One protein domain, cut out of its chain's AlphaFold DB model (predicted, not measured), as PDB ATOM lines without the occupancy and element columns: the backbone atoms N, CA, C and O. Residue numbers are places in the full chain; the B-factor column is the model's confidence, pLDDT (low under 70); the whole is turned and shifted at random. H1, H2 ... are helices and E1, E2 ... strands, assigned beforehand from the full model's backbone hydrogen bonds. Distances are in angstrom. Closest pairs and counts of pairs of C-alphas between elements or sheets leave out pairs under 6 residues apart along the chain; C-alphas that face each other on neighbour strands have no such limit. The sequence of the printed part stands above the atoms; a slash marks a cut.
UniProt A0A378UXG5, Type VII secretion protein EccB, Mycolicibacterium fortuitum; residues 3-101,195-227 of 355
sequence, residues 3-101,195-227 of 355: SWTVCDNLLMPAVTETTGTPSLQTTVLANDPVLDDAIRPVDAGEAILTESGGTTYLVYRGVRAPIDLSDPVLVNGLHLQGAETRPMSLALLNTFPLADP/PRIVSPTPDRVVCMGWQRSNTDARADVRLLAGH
ATOM      1  N   SER A   3     101.703 164.327 125.890       96.81
ATOM      2  CA  SER A   3     102.008 164.844 124.560       96.81
ATOM      3  C   SER A   3     101.027 165.945 124.175       96.81
ATOM      4  O   SER A   3      99.816 165.734 124.152       96.81
ATOM      5  N   TRP A   4     101.570 167.123 123.873       98.12
ATOM      6  CA  TRP A   4     100.820 168.328 123.535       98.12
ATOM      7  C   TRP A   4     101.429 168.963 122.298       98.12
ATOM      8  O   TRP A   4     102.626 169.233 122.266       98.12
ATOM      9  N   THR A   5     100.616 169.220 121.282       98.44
ATOM     10  CA  THR A   5     101.063 169.851 120.040       98.44
ATOM     11  C   THR A   5     100.210 171.077 119.743       98.44
ATOM     12  O   THR A   5      98.995 171.045 119.907       98.44
ATOM     13  N   VAL A   6     100.835 172.162 119.297       98.56
ATOM     14  CA  VAL A   6     100.147 173.345 118.762       98.56
ATOM     15  C   VAL A   6     100.592 173.497 117.326       98.56
ATOM     16  O   VAL A   6     101.789 173.497 117.074       98.56
ATOM     17  N   CYS A   7      99.652 173.593 116.396       98.44
ATOM     18  CA  CYS A   7      99.923 173.676 114.971       98.44
ATOM     19  C   CYS A   7      99.267 174.903 114.361       98.44
ATOM     20  O   CYS A   7      98.082 175.134 114.577       98.44
ATOM     21  N   ASP A   8     100.006 175.593 113.508       97.88
ATOM     22  CA  ASP A   8      99.461 176.535 112.548       97.88
ATOM     23  C   ASP A   8      99.360 175.863 111.186       97.88
ATOM     24  O   ASP A   8     100.323 175.266 110.700       97.88
ATOM     25  N   ASN A   9      98.211 176.014 110.537       96.38
ATOM     26  CA  ASN A   9      98.008 175.636 109.148       96.38
ATOM     27  C   ASN A   9      97.838 176.892 108.288       96.38
ATOM     28  O   ASN A   9      96.876 177.643 108.465       96.38
ATOM     29  N   LEU A  10      98.763 177.109 107.353       94.44
ATOM     30  CA  LEU A  10      98.691 178.208 106.398       94.44
ATOM     31  C   LEU A  10      97.741 177.854 105.248       94.44
ATOM     32  O   LEU A  10      98.069 177.087 104.334       94.44
ATOM     33  N   LEU A  11      96.562 178.461 105.270       89.88
ATOM     34  CA  LEU A  11      95.574 178.348 104.213       89.88
ATOM     35  C   LEU A  11      95.849 179.403 103.146       89.88
ATOM     36  O   LEU A  11      95.803 180.606 103.398       89.88
ATOM     37  N   MET A  12      96.109 178.940 101.927       81.56
ATOM     38  CA  MET A  12      96.170 179.831 100.774       81.56
ATOM     39  C   MET A  12      94.769 179.984 100.176       81.56
ATOM     40  O   MET A  12      94.004 179.014 100.192       81.56
ATOM     41  N   PRO A  13      94.455 181.151  99.596       75.44
ATOM     42  CA  PRO A  13      93.235 181.337  98.826       75.44
ATOM     43  C   PRO A  13      93.094 180.276  97.737       75.44
ATOM     44  O   PRO A  13      94.091 179.760  97.212       75.44
ATOM     45  N   ALA A  14      91.852 179.967  97.366       70.81
ATOM     46  CA  ALA A  14      91.608 179.109  96.219       70.81
ATOM     47  C   ALA A  14      92.236 179.729  94.960       70.81
ATOM     48  O   ALA A  14      92.212 180.943  94.780       70.81
ATOM     49  N   VAL A  15      92.742 178.900  94.042       67.12
ATOM     50  CA  VAL A  15      93.345 179.363  92.770       67.12
ATOM     51  C   VAL A  15      92.358 180.200  91.932       67.12
ATOM     52  O   VAL A  15      92.758 180.988  91.081       67.12
ATOM     53  N   THR A  16      91.057 180.047  92.187       66.81
ATOM     54  CA  THR A  16      89.963 180.804  91.567       66.81
ATOM     55  C   THR A  16      89.732 182.190  92.175       66.81
ATOM     56  O   THR A  16      89.008 182.986  91.584       66.81
ATOM     57  N   GLU A  17      90.307 182.484  93.341       64.12
ATOM     58  CA  GLU A  17      90.197 183.775  94.015       64.12
ATOM     59  C   GLU A  17      91.440 184.619  93.721       64.12
ATOM     60  O   GLU A  17      92.525 184.390  94.246       64.12
ATOM     61  N   THR A  18      91.281 185.631  92.872       54.62
ATOM     62  CA  THR A  18      92.365 186.530  92.445       54.62
ATOM     63  C   THR A  18      92.838 187.503  93.533       54.62
ATOM     64  O   THR A  18      93.838 188.188  93.330       54.62
ATOM     65  N   THR A  19      92.135 187.596  94.670       53.88
ATOM     66  CA  THR A  19      92.359 188.612  95.719       53.88
ATOM     67  C   THR A  19      92.128 188.081  97.141       53.88
ATOM     68  O   THR A  19      91.516 188.764  97.961       53.88
ATOM     69  N   GLY A  20      92.563 186.858  97.448       59.66
ATOM     70  CA  GLY A  20      92.562 186.364  98.828       59.66
ATOM     71  C   GLY A  20      93.897 186.636  99.526       59.66
ATOM     72  O   GLY A  20      94.959 186.531  98.914       59.66
ATOM     73  N   THR A  21      93.861 186.965 100.815       73.00
ATOM     74  CA  THR A  21      95.054 186.942 101.671       73.00
ATOM     75  C   THR A  21      95.183 185.563 102.318       73.00
ATOM     76  O   THR A  21      94.157 185.009 102.719       73.00
ATOM     77  N   PRO A  22      96.399 185.005 102.459       82.50
ATOM     78  CA  PRO A  22      96.603 183.799 103.254       82.50
ATOM     79  C   PRO A  22      96.022 183.964 104.662       82.50
ATOM     80  O   PRO A  22      96.133 185.038 105.259       82.50
ATOM     81  N   SER A  23      95.404 182.910 105.185       89.00
ATOM     82  CA  SER A  23      94.914 182.859 106.563       89.00
ATOM     83  C   SER A  23      95.616 181.756 107.343       89.00
ATOM     84  O   SER A  23      96.137 180.798 106.771       89.00
ATOM     85  N   LEU A  24      95.667 181.918 108.660       93.19
ATOM     86  CA  LEU A  24      96.195 180.917 109.574       93.19
ATOM     87  C   LEU A  24      95.035 180.274 110.320       93.19
ATOM     88  O   LEU A  24      94.056 180.945 110.643       93.19
ATOM     89  N   GLN A  25      95.154 178.976 110.570       96.00
ATOM     90  CA  GLN A  25      94.307 178.270 111.521       96.00
ATOM     91  C   GLN A  25      95.168 177.611 112.582       96.00
ATOM     92  O   GLN A  25      96.055 176.823 112.245       96.00
ATOM     93  N   THR A  26      94.867 177.896 113.844       98.06
ATOM     94  CA  THR A  26      95.606 177.359 114.988       98.06
ATOM     95  C   THR A  26      94.866 176.160 115.571       98.06
ATOM     96  O   THR A  26      93.685 176.244 115.911       98.06
ATOM     97  N   THR A  27      95.554 175.030 115.722       98.38
ATOM     98  CA  THR A  27      94.997 173.794 116.282       98.38
ATOM     99  C   THR A  27      95.824 173.294 117.463       98.38
ATOM    100  O   THR A  27      97.037 173.155 117.343       98.38
ATOM    101  N   VAL A  28      95.174 172.967 118.581       98.44
ATOM    102  CA  VAL A  28      95.800 172.264 119.717       98.44
ATOM    103  C   VAL A  28      95.481 170.773 119.634       98.44
ATOM    104  O   VAL A  28      94.338 170.391 119.416       98.44
ATOM    105  N   LEU A  29      96.472 169.913 119.832       98.19
ATOM    106  CA  LEU A  29      96.328 168.462 119.799       98.19
ATOM    107  C   LEU A  29      96.853 167.879 121.118       98.19
ATOM    108  O   LEU A  29      97.998 168.145 121.487       98.19
ATOM    109  N   ALA A  30      96.039 167.087 121.815       96.19
ATOM    110  CA  ALA A  30      96.454 166.323 122.994       96.19
ATOM    111  C   ALA A  30      96.460 164.825 122.653       96.19
ATOM    112  O   ALA A  30      95.532 164.073 122.951       96.19
ATOM    113  N   ASN A  31      97.494 164.417 121.923       91.31
ATOM    114  CA  ASN A  31      97.772 163.038 121.536       91.31
ATOM    115  C   ASN A  31      99.258 162.892 121.201       91.31
ATOM    116  O   ASN A  31      99.964 163.878 120.963       91.31
ATOM    117  N   ASP A  32      99.734 161.650 121.131       93.75
ATOM    118  CA  ASP A  32     101.042 161.374 120.542       93.75
ATOM    119  C   ASP A  32     101.012 161.758 119.048       93.75
ATOM    120  O   ASP A  32     100.115 161.299 118.327       93.75
ATOM    121  N   PRO A  33     101.935 162.616 118.570       93.88
ATOM    122  CA  PRO A  33     101.953 163.063 117.189       93.88
ATOM    123  C   PRO A  33     102.275 161.892 116.263       93.88
ATOM    124  O   PRO A  33     103.248 161.163 116.469       93.88
ATOM    125  N   VAL A  34     101.475 161.741 115.209       95.69
ATOM    126  CA  VAL A  34     101.771 160.805 114.120       95.69
ATOM    127  C   VAL A  34     102.719 161.509 113.155       95.69
ATOM    128  O   VAL A  34     102.350 162.517 112.559       95.69
ATOM    129  N   LEU A  35     103.952 161.010 113.058       96.12
ATOM    130  CA  LEU A  35     105.016 161.596 112.241       96.12
ATOM    131  C   LEU A  35     105.319 160.695 111.043       96.12
ATOM    132  O   LEU A  35     105.500 159.486 111.203       96.12
ATOM    133  N   ASP A  36     105.389 161.295 109.863       93.88
ATOM    134  CA  ASP A  36     105.635 160.644 108.576       93.88
ATOM    135  C   ASP A  36     106.187 161.666 107.557       93.88
ATOM    136  O   ASP A  36     106.591 162.772 107.918       93.88
ATOM    137  N   ASP A  37     106.197 161.321 106.267       91.81
ATOM    138  CA  ASP A  37     106.608 162.247 105.202       91.81
ATOM    139  C   ASP A  37     105.676 163.469 105.067       91.81
ATOM    140  O   ASP A  37     106.038 164.460 104.429       91.81
ATOM    141  N   ALA A  38     104.468 163.421 105.639       94.38
ATOM    142  CA  ALA A  38     103.530 164.532 105.623       94.38
ATOM    143  C   ALA A  38     103.726 165.520 106.766       94.38
ATOM    144  O   ALA A  38     103.305 166.670 106.620       94.38
ATOM    145  N   ILE A  39     104.361 165.108 107.863       97.25
ATOM    146  CA  ILE A  39     104.848 165.999 108.912       97.25
ATOM    147  C   ILE A  39     105.963 165.350 109.724       97.25
ATOM    148  O   ILE A  39     105.809 164.277 110.310       97.25
ATOM    149  N   ARG A  40     107.093 166.052 109.803       96.62
ATOM    150  CA  ARG A  40     108.309 165.560 110.451       96.62
ATOM    151  C   ARG A  40     108.886 166.584 111.422       96.62
ATOM    152  O   ARG A  40     108.616 167.781 111.292       96.62
ATOM    153  N   PRO A  41     109.732 166.145 112.365       97.25
ATOM    154  CA  PRO A  41     110.621 167.051 113.070       97.25
ATOM    155  C   PRO A  41     111.503 167.816 112.079       97.25
ATOM    156  O   PRO A  41     112.035 167.242 111.126       97.25
ATOM    157  N   VAL A  42     111.633 169.117 112.312       95.94
ATOM    158  CA  VAL A  42     112.569 169.985 111.599       95.94
ATOM    159  C   VAL A  42     113.983 169.645 112.059       95.94
ATOM    160  O   VAL A  42     114.235 169.509 113.261       95.94
ATOM    161  N   ASP A  43     114.898 169.482 111.105       94.00
ATOM    162  CA  ASP A  43     116.267 169.074 111.404       94.00
ATOM    163  C   ASP A  43     117.030 170.179 112.150       94.00
ATOM    164  O   ASP A  43     116.714 171.363 112.062       94.00
ATOM    165  N   ALA A  44     118.101 169.818 112.862       90.19
ATOM    166  CA  ALA A  44     118.885 170.784 113.642       90.19
ATOM    167  C   ALA A  44     119.560 171.887 112.797       90.19
ATOM    168  O   ALA A  44     119.956 172.912 113.353       90.19
ATOM    169  N   GLY A  45     119.715 171.663 111.486       95.12
ATOM    170  CA  GLY A  45     120.213 172.645 110.517       95.12
ATOM    171  C   GLY A  45     119.112 173.363 109.736       95.12
ATOM    172  O   GLY A  45     119.408 174.071 108.780       95.12
ATOM    173  N   GLU A  46     117.853 173.173 110.111       96.69
ATOM    174  CA  GLU A  46     116.706 173.860 109.537       96.69
ATOM    175  C   GLU A  46     116.058 174.778 110.578       96.69
ATOM    176  O   GLU A  46     116.141 174.554 111.788       96.69
ATOM    177  N   ALA A  47     115.401 175.830 110.103       98.00
ATOM    178  CA  ALA A  47     114.685 176.767 110.956       98.00
ATOM    179  C   ALA A  47     113.485 177.368 110.230       98.00
ATOM    180  O   ALA A  47     113.321 177.235 109.016       98.00
ATOM    181  N   ILE A  48     112.659 178.075 110.986       98.06
ATOM    182  CA  ILE A  48     111.577 178.898 110.461       98.06
ATOM    183  C   ILE A  48     111.844 180.346 110.829       98.06
ATOM    184  O   ILE A  48     112.193 180.653 111.967       98.06
ATOM    185  N   LEU A  49     111.656 181.234 109.859       97.94
ATOM    186  CA  LEU A  49     111.736 182.671 110.050       97.94
ATOM    187  C   LEU A  49     110.315 183.236 110.047       97.94
ATOM    188  O   LEU A  49     109.548 182.996 109.115       97.94
ATOM    189  N   THR A  50     109.948 183.957 111.099       97.06
ATOM    190  CA  THR A  50     108.615 184.555 111.241       97.06
ATOM    191  C   THR A  50     108.726 185.967 111.778       97.06
ATOM    192  O   THR A  50     109.626 186.275 112.554       97.06
ATOM    193  N   GLU A  51     107.776 186.818 111.413       95.38
ATOM    194  CA  GLU A  51     107.653 188.164 111.961       95.38
ATOM    195  C   GLU A  51     106.393 188.260 112.821       95.38
ATOM    196  O   GLU A  51     105.329 187.771 112.446       95.38
ATOM    197  N   SER A  52     106.510 188.874 113.997       93.69
ATOM    198  CA  SER A  52     105.374 189.142 114.872       93.69
ATOM    199  C   SER A  52     105.592 190.429 115.658       93.69
ATOM    200  O   SER A  52     106.640 190.618 116.278       93.69
ATOM    201  N   GLY A  53     104.616 191.341 115.610       90.44
ATOM    202  CA  GLY A  53     104.693 192.629 116.307       90.44
ATOM    203  C   GLY A  53     105.899 193.489 115.903       90.44
ATOM    204  O   GLY A  53     106.453 194.182 116.751       90.44
ATOM    205  N   GLY A  54     106.346 193.403 114.643       92.56
ATOM    206  CA  GLY A  54     107.534 194.106 114.134       92.56
ATOM    207  C   GLY A  54     108.874 193.517 114.593       92.56
ATOM    208  O   GLY A  54     109.916 194.124 114.374       92.56
ATOM    209  N   THR A  55     108.864 192.356 115.257       96.75
ATOM    210  CA  THR A  55     110.072 191.612 115.631       96.75
ATOM    211  C   THR A  55     110.187 190.366 114.767       96.75
ATOM    212  O   THR A  55     109.231 189.594 114.661       96.75
ATOM    213  N   THR A  56     111.365 190.140 114.187       98.00
ATOM    214  CA  THR A  56     111.666 188.882 113.500       98.00
ATOM    215  C   THR A  56     112.205 187.862 114.496       98.00
ATOM    216  O   THR A  56     113.066 188.170 115.321       98.00
ATOM    217  N   TYR A  57     111.699 186.636 114.411       98.62
ATOM    218  CA  TYR A  57     112.134 185.502 115.210       98.62
ATOM    219  C   TYR A  57     112.658 184.392 114.307       98.62
ATOM    220  O   TYR A  57     112.015 184.019 113.322       98.62
ATOM    221  N   LEU A  58     113.794 183.822 114.698       98.50
ATOM    222  CA  LEU A  58     114.253 182.527 114.219       98.50
ATOM    223  C   LEU A  58     113.724 181.452 115.176       98.50
ATOM    224  O   LEU A  58     114.029 181.479 116.370       98.50
ATOM    225  N   VAL A  59     112.941 180.507 114.662       98.50
ATOM    226  CA  VAL A  59     112.434 179.347 115.406       98.50
ATOM    227  C   VAL A  59     113.222 178.118 114.973       98.50
ATOM    228  O   VAL A  59     113.192 177.732 113.806       98.50
ATOM    229  N   TYR A  60     113.965 177.521 115.898       97.44
ATOM    230  CA  TYR A  60     114.902 176.429 115.630       97.44
ATOM    231  C   TYR A  60     115.063 175.580 116.883       97.44
ATOM    232  O   TYR A  60     114.972 176.090 117.995       97.44
ATOM    233  N   ARG A  61     115.296 174.273 116.717       93.25
ATOM    234  CA  ARG A  61     115.583 173.344 117.832       93.25
ATOM    235  C   ARG A  61     114.624 173.471 119.036       93.25
ATOM    236  O   ARG A  61     115.043 173.313 120.177       93.25
ATOM    237  N   GLY A  62     113.349 173.766 118.774       95.00
ATOM    238  CA  GLY A  62     112.326 173.895 119.813       95.00
ATOM    239  C   GLY A  62     112.360 175.198 120.619       95.00
ATOM    240  O   GLY A  62     111.651 175.278 121.613       95.00
ATOM    241  N   VAL A  63     113.121 176.216 120.209       97.00
ATOM    242  CA  VAL A  63     113.123 177.561 120.812       97.00
ATOM    243  C   VAL A  63     112.815 178.629 119.766       97.00
ATOM    244  O   VAL A  63     112.897 178.382 118.562       97.00
ATOM    245  N   ARG A  64     112.494 179.841 120.224       97.94
ATOM    246  CA  ARG A  64     112.458 181.049 119.390       97.94
ATOM    247  C   ARG A  64     113.473 182.063 119.899       97.94
ATOM    248  O   ARG A  64     113.531 182.305 121.100       97.94
ATOM    249  N   ALA A  65     114.221 182.694 119.004       98.44
ATOM    250  CA  ALA A  65     115.144 183.772 119.344       98.44
ATOM    251  C   ALA A  65     114.877 184.997 118.457       98.44
ATOM    252  O   ALA A  65     114.723 184.829 117.243       98.44
ATOM    253  N   PRO A  66     114.818 186.218 119.019       98.62
ATOM    254  CA  PRO A  66     114.805 187.440 118.222       98.62
ATOM    255  C   PRO A  66     116.065 187.546 117.359       98.62
ATOM    256  O   PRO A  66     117.161 187.216 117.818       98.62
ATOM    257  N   ILE A  67     115.912 188.032 116.131       98.31
ATOM    258  CA  ILE A  67     117.016 188.278 115.200       98.31
ATOM    259  C   ILE A  67     116.744 189.545 114.384       98.31
ATOM    260  O   ILE A  67     115.615 189.779 113.955       98.31
ATOM    261  N   ASP A  68     117.772 190.365 114.167       97.25
ATOM    262  CA  ASP A  68     117.687 191.560 113.324       97.25
ATOM    263  C   ASP A  68     118.196 191.262 111.908       97.25
ATOM    264  O   ASP A  68     119.394 191.108 111.678       97.25
ATOM    265  N   LEU A  69     117.277 191.186 110.940       96.00
ATOM    266  CA  LEU A  69     117.617 190.967 109.529       96.00
ATOM    267  C   LEU A  69     118.111 192.234 108.810       96.00
ATOM    268  O   LEU A  69     118.420 192.176 107.622       96.00
ATOM    269  N   SER A  70     118.165 193.382 109.488       95.81
ATOM    270  CA  SER A  70     118.827 194.581 108.965       95.81
ATOM    271  C   SER A  70     120.330 194.595 109.260       95.81
ATOM    272  O   SER A  70     121.069 195.338 108.610       95.81
ATOM    273  N   ASP A  71     120.796 193.741 110.181       97.19
ATOM    274  CA  ASP A  71     122.209 193.608 110.516       97.19
ATOM    275  C   ASP A  71     122.940 192.731 109.477       97.19
ATOM    276  O   ASP A  71     122.695 191.519 109.386       97.19
ATOM    277  N   PRO A  72     123.874 193.299 108.691       96.06
ATOM    278  CA  PRO A  72     124.589 192.545 107.671       96.06
ATOM    279  C   PRO A  72     125.489 191.449 108.254       96.06
ATOM    280  O   PRO A  72     125.769 190.482 107.549       96.06
ATOM    281  N   VAL A  73     125.944 191.552 109.507       96.25
ATOM    282  CA  VAL A  73     126.742 190.498 110.151       96.25
ATOM    283  C   VAL A  73     125.890 189.252 110.350       96.25
ATOM    284  O   VAL A  73     126.333 188.151 110.030       96.25
ATOM    285  N   LEU A  74     124.654 189.419 110.821       97.44
ATOM    286  CA  LEU A  74     123.737 188.306 111.064       97.44
ATOM    287  C   LEU A  74     123.224 187.697 109.765       97.44
ATOM    288  O   LEU A  74     123.264 186.480 109.597       97.44
ATOM    289  N   VAL A  75     122.792 188.540 108.825       97.06
ATOM    290  CA  VAL A  75     122.301 188.078 107.523       97.06
ATOM    291  C   VAL A  75     123.386 187.311 106.775       97.06
ATOM    292  O   VAL A  75     123.104 186.258 106.205       97.06
ATOM    293  N   ASN A  76     124.626 187.807 106.796       95.75
ATOM    294  CA  ASN A  76     125.717 187.132 106.113       95.75
ATOM    295  C   ASN A  76     126.257 185.926 106.882       95.75
ATOM    296  O   ASN A  76     126.437 184.884 106.265       95.75
ATOM    297  N   GLY A  77     126.430 186.015 108.201       94.62
ATOM    298  CA  GLY A  77     126.919 184.902 109.019       94.62
ATOM    299  C   GLY A  77     125.977 183.700 109.057       94.62
ATOM    300  O   GLY A  77     126.433 182.565 109.114       94.62
ATOM    301  N   LEU A  78     124.666 183.929 108.970       97.12
ATOM    302  CA  LEU A  78     123.664 182.859 108.979       97.12
ATOM    303  C   LEU A  78     123.109 182.519 107.589       97.12
ATOM    304  O   LEU A  78     122.201 181.697 107.494       97.12
ATOM    305  N   HIS A  79     123.647 183.123 106.526       96.00
ATOM    306  CA  HIS A  79     123.188 182.943 105.142       96.00
ATOM    307  C   HIS A  79     121.679 183.187 104.950       96.00
ATOM    308  O   HIS A  79     120.982 182.426 104.278       96.00
ATOM    309  N   LEU A  80     121.160 184.262 105.547       96.44
ATOM    310  CA  LEU A  80     119.737 184.616 105.518       96.44
ATOM    311  C   LEU A  80     119.387 185.613 104.400       96.44
ATOM    312  O   LEU A  80     118.331 186.248 104.441       96.44
ATOM    313  N   GLN A  81     120.252 185.792 103.394       94.12
ATOM    314  CA  GLN A  81     119.982 186.712 102.287       94.12
ATOM    315  C   GLN A  81     118.740 186.263 101.513       94.12
ATOM    316  O   GLN A  81     118.705 185.170 100.952       94.12
ATOM    317  N   GLY A  82     117.725 187.125 101.454       90.38
ATOM    318  CA  GLY A  82     116.472 186.811 100.766       90.38
ATOM    319  C   GLY A  82     115.668 185.685 101.420       90.38
ATOM    320  O   GLY A  82     114.797 185.120 100.762       90.38
ATOM    321  N   ALA A  83     115.953 185.347 102.684       92.69
ATOM    322  CA  ALA A  83     115.180 184.367 103.431       92.69
ATOM    323  C   ALA A  83     113.706 184.793 103.522       92.69
ATOM    324  O   ALA A  83     113.390 185.922 103.899       92.69
ATOM    325  N   GLU A  84     112.807 183.877 103.170       90.94
ATOM    326  CA  GLU A  84     111.366 184.113 103.212       90.94
ATOM    327  C   GLU A  84     110.866 184.027 104.659       90.94
ATOM    328  O   GLU A  84     111.093 183.031 105.352       90.94
ATOM    329  N   THR A  85     110.169 185.067 105.118       92.88
ATOM    330  CA  THR A  85     109.408 185.007 106.365       92.88
ATOM    331  C   THR A  85     108.056 184.357 106.098       92.88
ATOM    332  O   THR A  85     107.402 184.633 105.092       92.88
ATOM    333  N   ARG A  86     107.602 183.501 107.017       91.94
ATOM    334  CA  ARG A  86     106.236 182.966 106.993       91.94
ATOM    335  C   ARG A  86     105.412 183.523 108.152       91.94
ATOM    336  O   ARG A  86     105.967 183.729 109.229       91.94
ATOM    337  N   PRO A  87     104.096 183.719 107.975       92.12
ATOM    338  CA  PRO A  87     103.204 184.020 109.086       92.12
ATOM    339  C   PRO A  87     103.201 182.897 110.133       92.12
ATOM    340  O   PRO A  87     103.228 181.712 109.782       92.12
ATOM    341  N   MET A  88     103.115 183.289 111.403       94.94
ATOM    342  CA  MET A  88     102.916 182.411 112.555       94.94
ATOM    343  C   MET A  88     101.987 183.105 113.554       94.94
ATOM    344  O   MET A  88     102.145 184.297 113.836       94.94
ATOM    345  N   SER A  89     101.019 182.371 114.089       95.69
ATOM    346  CA  SER A  89     100.122 182.837 115.135       95.69
ATOM    347  C   SER A  89     100.913 183.118 116.413       95.69
ATOM    348  O   SER A  89     101.917 182.472 116.726       95.69
ATOM    349  N   LEU A  90     100.446 184.089 117.201       94.62
ATOM    350  CA  LEU A  90     101.021 184.340 118.526       94.62
ATOM    351  C   LEU A  90     100.833 183.142 119.462       94.62
ATOM    352  O   LEU A  90     101.670 182.924 120.339       94.62
ATOM    353  N   ALA A  91      99.753 182.381 119.274       95.44
ATOM    354  CA  ALA A  91      99.476 181.164 120.018       95.44
ATOM    355  C   ALA A  91     100.582 180.124 119.797       95.44
ATOM    356  O   ALA A  91     101.179 179.670 120.771       95.44
ATOM    357  N   LEU A  92     100.932 179.821 118.541       97.62
ATOM    358  CA  LEU A  92     102.035 178.916 118.228       97.62
ATOM    359  C   LEU A  92     103.386 179.504 118.645       97.62
ATOM    360  O   LEU A  92     104.148 178.839 119.347       97.62
ATOM    361  N   LEU A  93     103.688 180.751 118.277       97.25
ATOM    362  CA  LEU A  93     104.991 181.356 118.560       97.25
ATOM    363  C   LEU A  93     105.320 181.322 120.061       97.25
ATOM    364  O   LEU A  93     106.422 180.941 120.443       97.25
ATOM    365  N   ASN A  94     104.360 181.653 120.928       96.06
ATOM    366  CA  ASN A  94     104.578 181.687 122.377       96.06
ATOM    367  C   ASN A  94     104.678 180.305 123.038       96.06
ATOM    368  O   ASN A  94     105.017 180.229 124.220       96.06
ATOM    369  N   THR A  95     104.420 179.223 122.300       97.00
ATOM    370  CA  THR A  95     104.639 177.861 122.805       97.00
ATOM    371  C   THR A  95     106.104 177.444 122.750       97.00
ATOM    372  O   THR A  95     106.519 176.589 123.532       97.00
ATOM    373  N   PHE A  96     106.910 178.091 121.901       97.75
ATOM    374  CA  PHE A  96     108.358 177.944 121.918       97.75
ATOM    375  C   PHE A  96     108.963 178.814 123.032       97.75
ATOM    376  O   PHE A  96     108.709 180.029 123.067       97.75
ATOM    377  N   PRO A  97     109.787 178.237 123.927       96.44
ATOM    378  CA  PRO A  97     110.589 178.996 124.875       96.44
ATOM    379  C   PRO A  97     111.374 180.108 124.179       96.44
ATOM    380  O   PRO A  97     111.968 179.903 123.117       96.44
ATOM    381  N   LEU A  98     111.353 181.294 124.784       96.50
ATOM    382  CA  LEU A  98     112.111 182.443 124.309       96.50
ATOM    383  C   LEU A  98     113.571 182.288 124.741       96.50
ATOM    384  O   LEU A  98     113.862 182.312 125.934       96.50
ATOM    385  N   ALA A  99     114.462 182.140 123.768       96.75
ATOM    386  CA  ALA A  99     115.899 182.238 123.959       96.75
ATOM    387  C   ALA A  99     116.359 183.698 123.837       96.75
ATOM    388  O   ALA A  99     115.650 184.548 123.283       96.75
ATOM    389  N   ASP A 100     117.568 183.971 124.329       97.44
ATOM    390  CA  ASP A 100     118.202 185.276 124.167       97.44
ATOM    391  C   ASP A 100     118.330 185.649 122.675       97.44
ATOM    392  O   ASP A 100     118.453 184.766 121.816       97.44
ATOM    393  N   PRO A 101     118.313 186.949 122.333       98.25
ATOM    394  CA  PRO A 101     118.500 187.394 120.958       98.25
ATOM    395  C   PRO A 101     119.787 186.852 120.326       98.25
ATOM    396  O   PRO A 101     120.822 186.709 120.985       98.25
ATOM    397  N   PRO A 195     121.282 178.107 109.385       96.44
ATOM    398  CA  PRO A 195     120.044 177.373 109.201       96.44
ATOM    399  C   PRO A 195     119.516 177.509 107.774       96.44
ATOM    400  O   PRO A 195     119.461 178.599 107.208       96.44
ATOM    401  N   ARG A 196     119.013 176.407 107.221       96.44
ATOM    402  CA  ARG A 196     118.147 176.444 106.043       96.44
ATOM    403  C   ARG A 196     116.729 176.816 106.470       96.44
ATOM    404  O   ARG A 196     116.111 176.093 107.249       96.44
ATOM    405  N   ILE A 197     116.193 177.905 105.929       97.38
ATOM    406  CA  ILE A 197     114.810 178.300 106.207       97.38
ATOM    407  C   ILE A 197     113.839 177.381 105.456       97.38
ATOM    408  O   ILE A 197     113.935 177.222 104.238       97.38
ATOM    409  N   VAL A 198     112.921 176.755 106.194       96.00
ATOM    410  CA  VAL A 198     111.883 175.875 105.642       96.00
ATOM    411  C   VAL A 198     110.829 176.723 104.927       96.00
ATOM    412  O   VAL A 198     110.229 177.615 105.528       96.00
ATOM    413  N   SER A 199     110.594 176.433 103.646       91.94
ATOM    414  CA  SER A 199     109.598 177.153 102.845       91.94
ATOM    415  C   SER A 199     108.171 176.793 103.280       91.94
ATOM    416  O   SER A 199     107.891 175.623 103.543       91.94
ATOM    417  N   PRO A 200     107.224 177.750 103.290       90.69
ATOM    418  CA  PRO A 200     105.811 177.463 103.539       90.69
ATOM    419  C   PRO A 200     105.140 176.628 102.431       90.69
ATOM    420  O   PRO A 200     103.997 176.202 102.596       90.69
ATOM    421  N   THR A 201     105.807 176.405 101.291       89.50
ATOM    422  CA  THR A 201     105.319 175.536 100.213       89.50
ATOM    423  C   THR A 201     106.358 174.451  99.893       89.50
ATOM    424  O   THR A 201     107.479 174.790  99.522       89.50
ATOM    425  N   PRO A 202     106.008 173.152  99.973       91.19
ATOM    426  CA  PRO A 202     104.678 172.601 100.260       91.19
ATOM    427  C   PRO A 202     104.302 172.579 101.754       91.19
ATOM    428  O   PRO A 202     103.144 172.292 102.060       91.19
ATOM    429  N   ASP A 203     105.231 172.898 102.663       94.81
ATOM    430  CA  ASP A 203     105.083 172.682 104.110       94.81
ATOM    431  C   ASP A 203     104.239 173.762 104.812       94.81
ATOM    432  O   ASP A 203     104.718 174.641 105.539       94.81
ATOM    433  N   ARG A 204     102.929 173.703 104.583       95.06
ATOM    434  CA  ARG A 204     101.957 174.684 105.088       95.06
ATOM    435  C   ARG A 204     101.663 174.562 106.577       95.06
ATOM    436  O   ARG A 204     101.240 175.548 107.178       95.06
ATOM    437  N   VAL A 205     101.922 173.405 107.171       97.44
ATOM    438  CA  VAL A 205     101.707 173.122 108.589       97.44
ATOM    439  C   VAL A 205     103.023 173.240 109.346       97.44
ATOM    440  O   VAL A 205     104.025 172.634 108.970       97.44
ATOM    441  N   VAL A 206     103.012 174.007 110.432       98.00
ATOM    442  CA  VAL A 206     104.126 174.094 111.384       98.00
ATOM    443  C   VAL A 206     103.577 173.868 112.767       98.00
ATOM    444  O   VAL A 206     102.548 174.443 113.111       98.00
ATOM    445  N   CYS A 207     104.267 173.062 113.561       98.50
ATOM    446  CA  CYS A 207     103.838 172.787 114.917       98.50
ATOM    447  C   CYS A 207     104.973 172.895 115.925       98.50
ATOM    448  O   CYS A 207     106.130 172.597 115.632       98.50
ATOM    449  N   MET A 208     104.610 173.252 117.147       98.38
ATOM    450  CA  MET A 208     105.374 172.937 118.342       98.38
ATOM    451  C   MET A 208     104.852 171.599 118.859       98.38
ATOM    452  O   MET A 208     103.651 171.475 119.091       98.38
ATOM    453  N   GLY A 209     105.727 170.611 119.031       97.69
ATOM    454  CA  GLY A 209     105.429 169.372 119.748       97.69
ATOM    455  C   GLY A 209     106.143 169.348 121.096       97.69
ATOM    456  O   GLY A 209     107.355 169.533 121.146       97.69
ATOM    457  N   TRP A 210     105.411 169.097 122.175       97.69
ATOM    458  CA  TRP A 210     105.923 168.985 123.537       97.69
ATOM    459  C   TRP A 210     105.621 167.594 124.082       97.69
ATOM    460  O   TRP A 210     104.479 167.138 124.013       97.69
ATOM    461  N   GLN A 211     106.625 166.925 124.647       96.62
ATOM    462  CA  GLN A 211     106.458 165.611 125.265       96.62
ATOM    463  C   GLN A 211     107.228 165.504 126.580       96.62
ATOM    464  O   GLN A 211     108.373 165.944 126.683       96.62
ATOM    465  N   ARG A 212     106.616 164.893 127.598       94.88
ATOM    466  CA  ARG A 212     107.279 164.606 128.880       94.88
ATOM    467  C   ARG A 212     106.596 163.447 129.598       94.88
ATOM    468  O   ARG A 212     105.370 163.431 129.733       94.88
ATOM    469  N   SER A 213     107.356 162.478 130.104       92.06
ATOM    470  CA  SER A 213     106.824 161.530 131.090       92.06
ATOM    471  C   SER A 213     106.934 162.087 132.511       92.06
ATOM    472  O   SER A 213     107.771 162.939 132.806       92.06
ATOM    473  N   ASN A 214     106.121 161.583 133.438       90.50
ATOM    474  CA  ASN A 214     106.178 162.008 134.838       90.50
ATOM    475  C   ASN A 214     107.509 161.691 135.538       90.50
ATOM    476  O   ASN A 214     107.785 162.279 136.581       90.50
ATOM    477  N   THR A 215     108.319 160.788 134.984       90.00
ATOM    478  CA  THR A 215     109.639 160.420 135.511       90.00
ATOM    479  C   THR A 215     110.787 161.183 134.853       90.00
ATOM    480  O   THR A 215     111.907 161.133 135.356       90.00
ATOM    481  N   ASP A 216     110.535 161.899 133.752       91.75
ATOM    482  CA  ASP A 216     111.585 162.624 133.037       91.75
ATOM    483  C   ASP A 216     111.924 163.953 133.718       91.75
ATOM    484  O   ASP A 216     111.059 164.757 134.095       91.75
ATOM    485  N   ALA A 217     113.230 164.217 133.811       90.00
ATOM    486  CA  ALA A 217     113.757 165.456 134.374       90.00
ATOM    487  C   ALA A 217     113.463 166.683 133.498       90.00
ATOM    488  O   ALA A 217     113.316 167.779 134.034       90.00
ATOM    489  N   ARG A 218     113.360 166.493 132.176       93.06
ATOM    490  CA  ARG A 218     113.116 167.553 131.193       93.06
ATOM    491  C   ARG A 218     112.042 167.144 130.189       93.06
ATOM    492  O   ARG A 218     111.921 165.962 129.877       93.06
ATOM    493  N   ALA A 219     111.298 168.118 129.681       95.06
ATOM    494  CA  ALA A 219     110.464 167.940 128.503       95.06
ATOM    495  C   ALA A 219     111.311 167.936 127.223       95.06
ATOM    496  O   ALA A 219     112.417 168.477 127.184       95.06
ATOM    497  N   ASP A 220     110.764 167.347 126.170       95.19
ATOM    498  CA  ASP A 220     111.283 167.418 124.815       95.19
ATOM    499  C   ASP A 220     110.377 168.338 123.989       95.19
ATOM    500  O   ASP A 220     109.169 168.109 123.907       95.19
ATOM    501  N   VAL A 221     110.955 169.398 123.422       96.75
ATOM    502  CA  VAL A 221     110.240 170.399 122.618       96.75
ATOM    503  C   VAL A 221     110.791 170.368 121.201       96.75
ATOM    504  O   VAL A 221     111.983 170.575 120.981       96.75
ATOM    505  N   ARG A 222     109.921 170.107 120.229       96.44
ATOM    506  CA  ARG A 222     110.273 169.939 118.819       96.44
ATOM    507  C   ARG A 222     109.551 170.960 117.964       96.44
ATOM    508  O   ARG A 222     108.366 171.218 118.150       96.44
ATOM    509  N   LEU A 223     110.269 171.482 116.979       97.88
ATOM    510  CA  LEU A 223     109.664 172.144 115.835       97.88
ATOM    511  C   LEU A 223     109.312 171.070 114.802       97.88
ATOM    512  O   LEU A 223     110.176 170.275 114.438       97.88
ATOM    513  N   LEU A 224     108.063 171.033 114.353       98.25
ATOM    514  CA  LEU A 224     107.580 170.140 113.304       98.25
ATOM    515  C   LEU A 224     107.177 170.969 112.082       98.25
ATOM    516  O   LEU A 224     106.626 172.059 112.239       98.25
ATOM    517  N   ALA A 225     107.413 170.445 110.883       97.81
ATOM    518  CA  ALA A 225     106.961 171.051 109.636       97.81
ATOM    519  C   ALA A 225     106.486 169.979 108.650       97.81
ATOM    520  O   ALA A 225     106.996 168.853 108.635       97.81
ATOM    521  N   GLY A 226     105.488 170.330 107.846       97.12
ATOM    522  CA  GLY A 226     104.900 169.443 106.854       97.12
ATOM    523  C   GLY A 226     103.655 170.043 106.214       97.12
ATOM    524  O   GLY A 226     103.419 171.244 106.285       97.12
ATOM    525  N   HIS A 227     102.819 169.216 105.598       95.62
ATOM    526  CA  HIS A 227     101.608 169.645 104.892       95.62
ATOM    527  C   HIS A 227     100.312 169.044 105.459       95.62
ATOM    528  O   HIS A 227      99.231 169.329 104.941       95.62
TER     529      HIS A 227
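Overview. This is residues 3 to 101 and 195 to 227 of the 355 residues of the protein "Type VII secretion protein EccB" of Mycolicibacterium fortuitum (UniProt A0A378UXG5). A twisted wall of five antiparallel strands, E2 E1 E7 E8 E3, has a smaller three-strand sheet, E4 E5 E6, standing out over one of its faces; the small sheet comes nearest at E8, with Tyr 60 of E5 and Val 63 of E6. The short helix H2 packs on the large sheet and sits in the corner between the two sheets, while H1 lies far out, away from the large sheet. The printed part has 132 residues, with eight named strands and two named helices in the order E1 E2 E3 E4 E5 E6 H1 H2 E7 E8; both sheets are antiparallel throughout. The class is mostly strand, though the named elements hold 61 residues, under half of those printed. The whole is compact, with a radius of gyration of the C-alphas of 15.3 A and spans of 47 by 42 by 27 A.

Along the chain. Find C-alpha 3 at (102.008, 164.844, 124.560); from there E1, residues 3 to 11, runs 25.3 A to C-alpha 11. E2, residues 23 to 29, then covers 19.6 A, and E3 is residues 39 to 41. Look next at C-alpha 46, at (116.706, 173.860, 109.537), where E4 begins; it holds residues 46 to 52 and is 19.8 A long. E5, residues 55 to 60, measures 15.9 A, and E6 is residues 63 to 66. H1 is residues 72 to 77 and H2 residues 90 to 93. Beyond the cut, E7, residues 205 to 212, runs 22.7 A, and E8, residues 220 to 226, runs 19.2 A to C-alpha 226 at (104.900, 169.443, 106.854).

Arrangement. Begin at the large sheet, where E1 and E2 form a hairpin, antiparallel at 164 degrees between directions; N 7 and O 27 are 2.8 A apart. On the other side of E1 is E7, antiparallel at 175 degrees, with N 6 and O 208 at 2.9 A. E7 and E8 form a hairpin at 159 degrees, with N 207 and O 224 at 2.9 A. E3 is an edge strand beside E8, at 142 degrees, with N 40 and O 225 at 3.0 A; the other edge strand is E2. In the small sheet, E4 E5 E6 is a meander, each strand the antiparallel neighbour of the one before. Check N 50 and O 57 at 3.0 A between E4 and E5, and N 58 and O 65 at 2.9 A between E5 and E6. Between the sheets, the closest C-alphas of E5 and E8 are those of Tyr 60 and Leu 223, at 6.8 A, and E4 and E8 are near each other. Residues 46 to 47 of E4 also pair, parallel, with residues 196 to 197. H2 is on the large sheet at a height of 8.2 A, over none of its strands, but only just, with 2 of its C-alphas falling on E1; the closest C-alphas of H2 and E1 are those of Leu 92 and Val 6, at 5.9 A. H2 only grazes the small sheet, with its residues 90 to 93. H1 is on neither sheet and is apart from H2. In H1 every O i to N i+4 pair is within hydrogen-bond range; H2 is too short for such a pair.

Size, cuts and confidence. The two C-alphas farthest apart are those of Thr 18 and Thr 215, at 53.2 A. Residues 102 to 194 are not printed, and C-alphas 101 and 195 are 15.5 A apart across the cut, within the link from H2 to E7. The links E1 to E2 and H1 to H2 are long. The mean pLDDT of the printed part is 93.3; look to residues 15 to 20, in the link from E1 to E2, for the 6 residues under 70.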